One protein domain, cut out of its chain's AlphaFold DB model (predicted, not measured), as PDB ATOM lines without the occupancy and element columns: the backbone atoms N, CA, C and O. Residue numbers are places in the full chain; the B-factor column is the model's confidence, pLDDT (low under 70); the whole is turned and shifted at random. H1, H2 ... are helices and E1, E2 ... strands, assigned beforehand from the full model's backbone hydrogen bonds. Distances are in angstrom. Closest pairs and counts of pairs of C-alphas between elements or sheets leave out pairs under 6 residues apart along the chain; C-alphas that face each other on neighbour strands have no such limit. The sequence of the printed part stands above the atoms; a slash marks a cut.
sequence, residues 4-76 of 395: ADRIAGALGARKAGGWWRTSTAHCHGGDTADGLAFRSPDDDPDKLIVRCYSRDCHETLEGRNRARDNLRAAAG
ATOM      1  N   ALA A   4      22.526  24.871 -37.670       92.19
ATOM      2  CA  ALA A   4      23.229  24.805 -36.399       92.19
ATOM      3  C   ALA A   4      23.366  23.367 -35.876       92.19
ATOM      4  O   ALA A   4      24.441  23.012 -35.411       92.19
ATOM      5  N   ASP A   5      22.346  22.512 -36.002       91.94
ATOM      6  CA  ASP A   5      22.452  21.111 -35.556       91.94
ATOM      7  C   ASP A   5      23.484  20.323 -36.388       91.94
ATOM      8  O   ASP A   5      24.252  19.534 -35.838       91.94
ATOM      9  N   ARG A   6      23.562  20.585 -37.702       90.50
ATOM     10  CA  ARG A   6      24.576  19.975 -38.585       90.50
ATOM     11  C   ARG A   6      25.995  20.397 -38.198       90.50
ATOM     12  O   ARG A   6      26.874  19.552 -38.059       90.50
ATOM     13  N   ILE A   7      26.200  21.700 -37.985       91.62
ATOM     14  CA  ILE A   7      27.486  22.256 -37.542       91.62
ATOM     15  C   ILE A   7      27.852  21.714 -36.156       91.62
ATOM     16  O   ILE A   7      29.004  21.368 -35.911       91.62
ATOM     17  N   ALA A   8      26.880  21.595 -35.251       92.44
ATOM     18  CA  ALA A   8      27.105  21.065 -33.914       92.44
ATOM     19  C   ALA A   8      27.611  19.621 -33.928       92.44
ATOM     20  O   ALA A   8      28.559  19.321 -33.202       92.44
ATOM     21  N   GLY A   9      27.039  18.767 -34.783       90.44
ATOM     22  CA  GLY A   9      27.511  17.397 -34.980       90.44
ATOM     23  C   GLY A   9      28.956  17.341 -35.480       90.44
ATOM     24  O   GLY A   9      29.764  16.614 -34.914       90.44
ATOM     25  N   ALA A  10      29.303  18.167 -36.474       88.94
ATOM     26  CA  ALA A  10      30.664  18.234 -37.015       88.94
ATOM     27  C   ALA A  10      31.699  18.730 -35.987       88.94
ATOM     28  O   ALA A  10      32.843  18.288 -35.993       88.94
ATOM     29  N   LEU A  11      31.298  19.638 -35.091       87.75
ATOM     30  CA  LEU A  11      32.195  20.290 -34.131       87.75
ATOM     31  C   LEU A  11      32.229  19.638 -32.744       87.75
ATOM     32  O   LEU A  11      32.907  20.167 -31.859       87.75
ATOM     33  N   GLY A  12      31.457  18.570 -32.515       90.69
ATOM     34  CA  GLY A  12      31.262  18.002 -31.176       90.69
ATOM     35  C   GLY A  12      30.696  19.020 -30.177       90.69
ATOM     36  O   GLY A  12      31.055  19.015 -28.997       90.69
ATOM     37  N   ALA A  13      29.866  19.955 -30.650       91.50
ATOM     38  CA  ALA A  13      29.370  21.063 -29.842       91.50
ATOM     39  C   ALA A  13      28.332  20.594 -28.807       91.50
ATOM     40  O   ALA A  13      27.524  19.703 -29.065       91.50
ATOM     41  N   ARG A  14      28.293  21.245 -27.640       92.81
ATOM     42  CA  ARG A  14      27.308  20.979 -26.577       92.81
ATOM     43  C   ARG A  14      26.208  22.036 -26.579       92.81
ATOM     44  O   ARG A  14      26.497  23.225 -26.719       92.81
ATOM     45  N   LYS A  15      24.949  21.625 -26.400       94.19
ATOM     46  CA  LYS A  15      23.799  22.541 -26.341       94.19
ATOM     47  C   LYS A  15      23.583  23.043 -24.911       94.19
ATOM     48  O   LYS A  15      23.451  22.242 -23.995       94.19
ATOM     49  N   ALA A  16      23.507  24.359 -24.721       90.75
ATOM     50  CA  ALA A  16      23.202  25.000 -23.442       90.75
ATOM     51  C   ALA A  16      22.391  26.287 -23.665       90.75
ATOM     52  O   ALA A  16      22.816  27.177 -24.404       90.75
ATOM     53  N   GLY A  17      21.214  26.393 -23.038       89.81
ATOM     54  CA  GLY A  17      20.368  27.593 -23.114       89.81
ATOM     55  C   GLY A  17      19.931  27.976 -24.536       89.81
ATOM     56  O   GLY A  17      19.867  29.159 -24.855       89.81
ATOM     57  N   GLY A  18      19.707  26.993 -25.417       92.06
ATOM     58  CA  GLY A  18      19.342  27.235 -26.821       92.06
ATOM     59  C   GLY A  18      20.510  27.612 -27.743       92.06
ATOM     60  O   GLY A  18      20.282  27.909 -28.911       92.06
ATOM     61  N   TRP A  19      21.750  27.572 -27.247       94.44
ATOM     62  CA  TRP A  19      22.966  27.797 -28.031       94.44
ATOM     63  C   TRP A  19      23.832  26.543 -28.065       94.44
ATOM     64  O   TRP A  19      23.978  25.854 -27.056       94.44
ATOM     65  N   TRP A  20      24.444  26.272 -29.207       93.56
ATOM     66  CA  TRP A  20      25.529  25.311 -29.338       93.56
ATOM     67  C   TRP A  20      26.845  25.983 -28.980       93.56
ATOM     68  O   TRP A  20      27.077  27.118 -29.388       93.56
ATOM     69  N   ARG A  21      27.695  25.303 -28.213       91.38
ATOM     70  CA  ARG A  21      29.019  25.780 -27.805       91.38
ATOM     71  C   ARG A  21      30.076  24.765 -28.197       91.38
ATOM     72  O   ARG A  21      29.900  23.576 -27.939       91.38
ATOM     73  N   THR A  22      31.172  25.230 -28.779       87.06
ATOM     74  CA  THR A  22      32.303  24.380 -29.162       87.06
ATOM     75  C   THR A  22      33.620  25.017 -28.740       87.06
ATOM     76  O   THR A  22      33.770  26.237 -28.793       87.06
ATOM     77  N   SER A  23      34.562  24.179 -28.316       83.38
ATOM     78  CA  SER A  23      35.965  24.543 -28.102       83.38
ATOM     79  C   SER A  23      36.841  24.240 -29.321       83.38
ATOM     80  O   SER A  23      37.990  24.648 -29.337       83.38
ATOM     81  N   THR A  24      36.314  23.544 -30.334       81.44
ATOM     82  CA  THR A  24      37.051  23.130 -31.543       81.44
ATOM     83  C   THR A  24      37.335  24.306 -32.480       81.44
ATOM     84  O   THR A  24      38.249  24.257 -33.296       81.44
ATOM     85  N   ALA A  25      36.548  25.378 -32.377       78.38
ATOM     86  CA  ALA A  25      36.708  26.584 -33.176       78.38
ATOM     87  C   ALA A  25      37.081  27.766 -32.267       78.38
ATOM     88  O   ALA A  25      36.275  28.222 -31.453       78.38
ATOM     89  N   HIS A  26      38.308  28.267 -32.420       75.88
ATOM     90  CA  HIS A  26      38.864  29.365 -31.625       75.88
ATOM     91  C   HIS A  26      38.683  30.706 -32.353       75.88
ATOM     92  O   HIS A  26      38.938  30.776 -33.549       75.88
ATOM     93  N   CYS A  27      38.298  31.795 -31.671       71.88
ATOM     94  CA  CYS A  27      38.269  33.137 -32.301       71.88
ATOM     95  C   CYS A  27      39.667  33.779 -32.387       71.88
ATOM     96  O   CYS A  27      39.919  34.566 -33.295       71.88
ATOM     97  N   HIS A  28      40.574  33.444 -31.456       67.31
ATOM     98  CA  HIS A  28      41.810  34.210 -31.221       67.31
ATOM     99  C   HIS A  28      43.117  33.408 -31.187       67.31
ATOM    100  O   HIS A  28      44.131  33.964 -30.789       67.31
ATOM    101  N   GLY A  29      43.136  32.131 -31.581       57.56
ATOM    102  CA  GLY A  29      44.376  31.336 -31.533       57.56
ATOM    103  C   GLY A  29      45.023  31.246 -30.139       57.56
ATOM    104  O   GLY A  29      46.208  30.959 -30.046       57.56
ATOM    105  N   GLY A  30      44.262  31.531 -29.076       50.06
ATOM    106  CA  GLY A  30      44.712  31.487 -27.688       50.06
ATOM    107  C   GLY A  30      44.161  30.270 -26.948       50.06
ATOM    108  O   GLY A  30      43.067  29.790 -27.256       50.06
ATOM    109  N   ASP A  31      44.920  29.818 -25.953       48.38
ATOM    110  CA  ASP A  31      44.729  28.581 -25.180       48.38
ATOM    111  C   ASP A  31      43.517  28.581 -24.226       48.38
ATOM    112  O   ASP A  31      43.274  27.593 -23.529       48.38
ATOM    113  N   THR A  32      42.725  29.659 -24.164       54.16
ATOM    114  CA  THR A  32      41.518  29.698 -23.327       54.16
ATOM    115  C   THR A  32      40.293  29.238 -24.111       54.16
ATOM    116  O   THR A  32      39.993  29.715 -25.207       54.16
ATOM    117  N   ALA A  33      39.557  28.287 -23.534       51.50
ATOM    118  CA  ALA A  33      38.345  27.685 -24.092       51.50
ATOM    119  C   ALA A  33      37.128  28.638 -24.076       51.50
ATOM    120  O   ALA A  33      36.010  28.223 -23.758       51.50
ATOM    121  N   ASP A  34      37.322  29.910 -24.427       57.53
ATOM    122  CA  ASP A  34      36.254  30.892 -24.608       57.53
ATOM    123  C   ASP A  34      35.534  30.597 -25.932       57.53
ATOM    124  O   ASP A  34      35.697  31.269 -26.952       57.53
ATOM    125  N   GLY A  35      34.793  29.489 -25.912       69.50
ATOM    126  CA  GLY A  35      34.227  28.836 -27.078       69.50
ATOM    127  C   GLY A  35      33.288  29.729 -27.877       69.50
ATOM    128  O   GLY A  35      32.551  30.565 -27.341       69.50
ATOM    129  N   LEU A  36      33.277  29.509 -29.189       85.81
ATOM    130  CA  LEU A  36      32.256  30.074 -30.058       85.81
ATOM    131  C   LEU A  36      30.897  29.480 -29.683       85.81
ATOM    132  O   LEU A  36      30.755  28.265 -29.505       85.81
ATOM    133  N   ALA A  37      29.891  30.347 -29.592       90.06
ATOM    134  CA  ALA A  37      28.505  29.931 -29.481       90.06
ATOM    135  C   ALA A  37      27.752  30.235 -30.770       90.06
ATOM    136  O   ALA A  37      27.924  31.294 -31.368       90.06
ATOM    137  N   PHE A  38      26.881  29.328 -31.190       93.69
ATOM    138  CA  PHE A  38      26.053  29.533 -32.367       93.69
ATOM    139  C   PHE A  38      24.667  28.913 -32.207       93.69
ATOM    140  O   PHE A  38      24.463  27.986 -31.426       93.69
ATOM    141  N   ARG A  39      23.687  29.443 -32.934       95.44
ATOM    142  CA  ARG A  39      22.342  28.866 -33.036       95.44
ATOM    143  C   ARG A  39      21.700  29.238 -34.360       95.44
ATOM    144  O   ARG A  39      22.104  30.221 -34.983       95.44
ATOM    145  N   SER A  40      20.671  28.500 -34.745       94.25
ATOM    146  CA  SER A  40      19.748  28.960 -35.775       94.25
ATOM    147  C   SER A  40      18.644  29.809 -35.136       94.25
ATOM    148  O   SER A  40      18.233  29.501 -34.014       94.25
ATOM    149  N   PRO A  41      18.215  30.907 -35.780       91.06
ATOM    150  CA  PRO A  41      16.986  31.605 -35.412       91.06
ATOM    151  C   PRO A  41      15.768  30.674 -35.457       91.06
ATOM    152  O   PRO A  41      15.737  29.740 -36.257       91.06
ATOM    153  N   ASP A  42      14.757  30.953 -34.633       89.81
ATOM    154  CA  ASP A  42      13.520  30.159 -34.600       89.81
ATOM    155  C   ASP A  42      12.680  30.344 -35.879       89.81
ATOM    156  O   ASP A  42      11.956  29.440 -36.289       89.81
ATOM    157  N   ASP A  43      12.795  31.509 -36.522       92.38
ATOM    158  CA  ASP A  43      12.071  31.893 -37.736       92.38
ATOM    159  C   ASP A  43      12.765  31.458 -39.036       92.38
ATOM    160  O   ASP A  43      12.144  31.475 -40.098       92.38
ATOM    161  N   ASP A  44      14.039  31.066 -38.971       92.19
ATOM    162  CA  ASP A  44      14.824  30.677 -40.142       92.19
ATOM    163  C   ASP A  44      15.909  29.645 -39.767       92.19
ATOM    164  O   ASP A  44      17.038  30.014 -39.413       92.19
ATOM    165  N   PRO A  45      15.597  28.338 -39.841       89.69
ATOM    166  CA  PRO A  45      16.508  27.270 -39.432       89.69
ATOM    167  C   PRO A  45      17.737  27.113 -40.344       89.69
ATOM    168  O   PRO A  45      18.657  26.365 -39.992       89.69
ATOM    169  N   ASP A  46      17.770  27.802 -41.488       87.50
ATOM    170  CA  ASP A  46      18.894  27.810 -42.428       87.50
ATOM    171  C   ASP A  46      19.859  28.978 -42.181       87.50
ATOM    172  O   ASP A  46      20.972  29.004 -42.720       87.50
ATOM    173  N   LYS A  47      19.492  29.921 -41.305       89.00
ATOM    174  CA  LYS A  47      20.395  30.966 -40.813       89.00
ATOM    175  C   LYS A  47      21.195  30.502 -39.605       89.00
ATOM    176  O   LYS A  47      20.812  29.613 -38.844       89.00
ATOM    177  N   LEU A  48      22.330  31.170 -39.414       89.25
ATOM    178  CA  LEU A  48      23.241  30.936 -38.305       89.25
ATOM    179  C   LEU A  48      23.603  32.265 -37.641       89.25
ATOM    180  O   LEU A  48      24.139  33.166 -38.287       89.25
ATOM    181  N   ILE A  49      23.339  32.367 -36.343       89.94
ATOM    182  CA  ILE A  49      23.836  33.441 -35.486       89.94
ATOM    183  C   ILE A  49      25.071  32.903 -34.775       89.94
ATOM    184  O   ILE A  49      24.983  31.881 -34.100       89.94
ATOM    185  N   VAL A  50      26.199  33.599 -34.900       90.19
ATOM    186  CA  VAL A  50      27.460  33.257 -34.231       90.19
ATOM    187  C   VAL A  50      27.788  34.351 -33.225       90.19
ATOM    188  O   VAL A  50      27.682  35.539 -33.532       90.19
ATOM    189  N   ARG A  51      28.186  33.955 -32.020       85.81
ATOM    190  CA  ARG A  51      28.610  34.837 -30.940       85.81
ATOM    191  C   ARG A  51      29.977  34.389 -30.440       85.81
ATOM    192  O   ARG A  51      30.151  33.243 -30.032       85.81
ATOM    193  N   CYS A  52      30.921  35.320 -30.439       84.75
ATOM    194  CA  CYS A  52      32.164  35.185 -29.696       84.75
ATOM    195  C   CYS A  52      32.011  35.897 -28.346       84.75
ATOM    196  O   CYS A  52      31.429  36.983 -28.290       84.75
ATOM    197  N   TYR A  53      32.496  35.279 -27.269       76.12
ATOM    198  CA  TYR A  53      32.486  35.868 -25.925       76.12
ATOM    199  C   TYR A  53      33.778  36.611 -25.576       76.12
ATOM    200  O   TYR A  53      33.826  37.275 -24.543       76.12
ATOM    201  N   SER A  54      34.789  36.560 -26.444       74.31
ATOM    202  CA  SER A  54      35.970  37.398 -26.282       74.31
ATOM    203  C   SER A  54      35.624  38.872 -26.484       74.31
ATOM    204  O   SER A  54      34.892  39.253 -27.411       74.31
ATOM    205  N   ARG A  55      36.179  39.708 -25.606       68.12
ATOM    206  CA  ARG A  55      35.976  41.155 -25.619       68.12
ATOM    207  C   ARG A  55      36.407  41.772 -26.954       68.12
ATOM    208  O   ARG A  55      35.695  42.613 -27.483       68.12
ATOM    209  N   ASP A  56      37.465  41.249 -27.559       70.06
ATOM    210  CA  ASP A  56      38.058  41.849 -28.756       70.06
ATOM    211  C   ASP A  56      37.315  41.461 -30.052       70.06
ATOM    212  O   ASP A  56      37.244  42.247 -30.997       70.06
ATOM    213  N   CYS A  57      36.696  40.272 -30.105       72.25
ATOM    214  CA  CYS A  57      36.025  39.780 -31.318       72.25
ATOM    215  C   CYS A  57      34.648  40.429 -31.579       72.25
ATOM    216  O   CYS A  57      34.196  40.442 -32.724       72.25
ATOM    217  N   HIS A  58      33.937  40.925 -30.558       71.75
ATOM    218  CA  HIS A  58      32.570  41.437 -30.754       71.75
ATOM    219  C   HIS A  58      32.516  42.927 -31.131       71.75
ATOM    220  O   HIS A  58      31.562  43.353 -31.795       71.75
ATOM    221  N   GLU A  59      33.542  43.700 -30.764       75.56
ATOM    222  CA  GLU A  59      33.588  45.152 -30.976       75.56
ATOM    223  C   GLU A  59      33.973  45.533 -32.418       75.56
ATOM    224  O   GLU A  59      33.495  46.544 -32.935       75.56
ATOM    225  N   THR A  60      34.748  44.697 -33.121       78.75
ATOM    226  CA  THR A  60      35.221  44.983 -34.487       78.75
ATOM    227  C   THR A  60      34.505  44.140 -35.550       78.75
ATOM    228  O   THR A  60      34.075  43.012 -35.308       78.75
ATOM    229  N   LEU A  61      34.349  44.684 -36.765       78.38
ATOM    230  CA  LEU A  61      33.822  43.921 -37.907       78.38
ATOM    231  C   LEU A  61      34.746  42.748 -38.263       78.38
ATOM    232  O   LEU A  61      34.272  41.654 -38.559       78.38
ATOM    233  N   GLU A  62      36.053  42.978 -38.185       79.88
ATOM    234  CA  GLU A  62      37.080  41.980 -38.458       79.88
ATOM    235  C   GLU A  62      37.003  40.796 -37.484       79.88
ATOM    236  O   GLU A  62      36.979  39.645 -37.916       79.88
ATOM    237  N   GLY A  63      36.864  41.064 -36.181       80.88
ATOM    238  CA  GLY A  63      36.687  40.030 -35.162       80.88
ATOM    239  C   GLY A  63      35.436  39.181 -35.394       80.88
ATOM    240  O   GLY A  63      35.476  37.953 -35.280       80.88
ATOM    241  N   ARG A  64      34.331  39.809 -35.818       81.94
ATOM    242  CA  ARG A  64      33.099  39.094 -36.181       81.94
ATOM    243  C   ARG A  64      33.272  38.229 -37.426       81.94
ATOM    244  O   ARG A  64      32.759  37.112 -37.445       81.94
ATOM    245  N   ASN A  65      33.969  38.719 -38.451       84.06
ATOM    246  CA  ASN A  65      34.223  37.947 -39.669       84.06
ATOM    247  C   ASN A  65      35.124  36.743 -39.372       84.06
ATOM    248  O   ASN A  65      34.748  35.615 -39.678       84.06
ATOM    249  N   ARG A  66      36.211  36.957 -38.625       84.00
ATOM    250  CA  ARG A  66      37.125  35.902 -38.165       84.00
ATOM    251  C   ARG A  66      36.406  34.799 -37.382       84.00
ATOM    252  O   ARG A  66      36.610  33.619 -37.650       84.00
ATOM    253  N   ALA A  67      35.504  35.165 -36.466       83.75
ATOM    254  CA  ALA A  67      34.678  34.201 -35.731       83.75
ATOM    255  C   ALA A  67      33.833  33.314 -36.664       83.75
ATOM    256  O   ALA A  67      33.680  32.114 -36.423       83.75
ATOM    257  N   ARG A  68      33.267  33.903 -37.724       84.62
ATOM    258  CA  ARG A  68      32.447  33.183 -38.708       84.62
ATOM    259  C   ARG A  68      33.302  32.266 -39.569       84.62
ATOM    260  O   ARG A  68      32.904  31.123 -39.782       84.62
ATOM    261  N   ASP A  69      34.452  32.743 -40.026       85.31
ATOM    262  CA  ASP A  69      35.356  31.972 -40.876       85.31
ATOM    263  C   ASP A  69      35.927  30.764 -40.135       85.31
ATOM    264  O   ASP A  69      35.874  29.652 -40.657       85.31
ATOM    265  N   ASN A  70      36.335  30.935 -38.875       83.31
ATOM    266  CA  ASN A  70      36.844  29.833 -38.055       83.31
ATOM    267  C   ASN A  70      35.768  28.777 -37.777       83.31
ATOM    268  O   ASN A  70      36.049  27.581 -37.840       83.31
ATOM    269  N   LEU A  71      34.520  29.195 -37.534       84.62
ATOM    270  CA  LEU A  71      33.409  28.258 -37.373       84.62
ATOM    271  C   LEU A  71      33.145  27.462 -38.659       84.62
ATOM    272  O   LEU A  71      32.879  26.264 -38.599       84.62
ATOM    273  N   ARG A  72      33.214  28.118 -39.824       85.44
ATOM    274  CA  ARG A  72      33.017  27.468 -41.125       85.44
ATOM    275  C   ARG A  72      34.142  26.497 -41.441       85.44
ATOM    276  O   ARG A  72      33.846  25.362 -41.799       85.44
ATOM    277  N   ALA A  73      35.391  26.916 -41.253       85.25
ATOM    278  CA  ALA A  73      36.564  26.080 -41.468       85.25
ATOM    279  C   ALA A  73      36.512  24.821 -40.593       85.25
ATOM    280  O   ALA A  73      36.631  23.712 -41.107       85.25
ATOM    281  N   ALA A  74      36.227  24.978 -39.296       82.19
ATOM    282  CA  ALA A  74      36.114  23.848 -38.379       82.19
ATOM    283  C   ALA A  74      34.950  22.903 -38.744       82.19
ATOM    284  O   ALA A  74      35.031  21.703 -38.512       82.19
ATOM    285  N   ALA A  75      33.873  23.430 -39.336       82.88
ATOM    286  CA  ALA A  75      32.720  22.648 -39.777       82.88
ATOM    287  C   ALA A  75      32.856  22.081 -41.207       82.88
ATOM    288  O   ALA A  75      31.889  21.516 -41.721       82.88
ATOM    289  N   GLY A  76      34.001  22.268 -41.876       85.31
ATOM    290  CA  GLY A  76      34.200  21.847 -43.269       85.31
ATOM    291  C   GLY A  76      33.302  22.580 -44.274       85.31
ATOM    292  O   GLY A  76      32.999  22.055 -45.344       85.31
TER     293      GLY A  76
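This is residues 4 to 76 of the 395 residues of the protein "Toprim domain-containing protein" of Caldilineaceae bacterium SB0675_bin_29 (UniProt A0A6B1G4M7). A twisted sheet of four short antiparallel strands has two helices over one face, H1 along the strands and H3 across them, while the small helix H2 sits off the sheet at the far end of H3. The 73 printed residues hold three named helices and four named strands, in the order H1 E1 E2 E3 E4 H2 H3, and the class is mixed. The sheet E1 E2 E3 E4 is a meander, each strand the antiparallel neighbour of the one before. The whole is compact, with a radius of gyration of the C-alphas of 11.4 A and spans of 29 by 24 by 23 A.

Find C-alpha 4 at (23.229, 24.805, -36.399); from there H1 runs 10.3 A to residue 11. Next come E1, residues 14 to 16, 6.5 A, and E2, residues 19 to 22, 10.0 A. E3, residues 36 to 39, begins at (32.256, 30.074, -30.058) and runs 10.4 A; E4, residues 49 to 51, spans 6.7 A. H2 is residues 55 to 59, 7.1 A; H3, residues 61 to 74, runs 20.2 A to C-alpha 74 at (36.114, 23.848, -38.379).

Look for the hairpins E1 and E2 at N 14 and O 21, 2.8 A, E2 and E3 at N 20 and O 38, 2.8 A, and E3 and E4 at N 37 and O 51, 2.9 A. H1 is on the sheet at a height of 8.5 A, only just over E2 alone, with 2 of its 8 C-alphas falling on E3; its closest C-alphas to E2 are Leu 11 and Thr 22, 6.4 A. H3 is on the same face, over E3 and E4, at a height of 9.1 A; its closest C-alphas to E4 are Arg 68 and Val 50, 6.7 A. H1 and H3 are close but not clearly touching, Leu 11 to Ala 74, 6.8 A between C-alphas. H2 touches H3 only at the corner, with C-alphas 57 and 63 at 3.9 A. Every O i to N i+4 pair is within hydrogen-bond range in H1 and H3; in H2 0 of 1 is, and 0 of 2 O i to N i+3 pairs.

The C-alphas farthest apart are those of Asp 31 and Asp 43, 35.1 A. The printed part has no cut, and E2 to E3 is a long link of 13 residues. Mean pLDDT of the printed part is 82.6; look for values under 70 at residues 28 to 35 and 55.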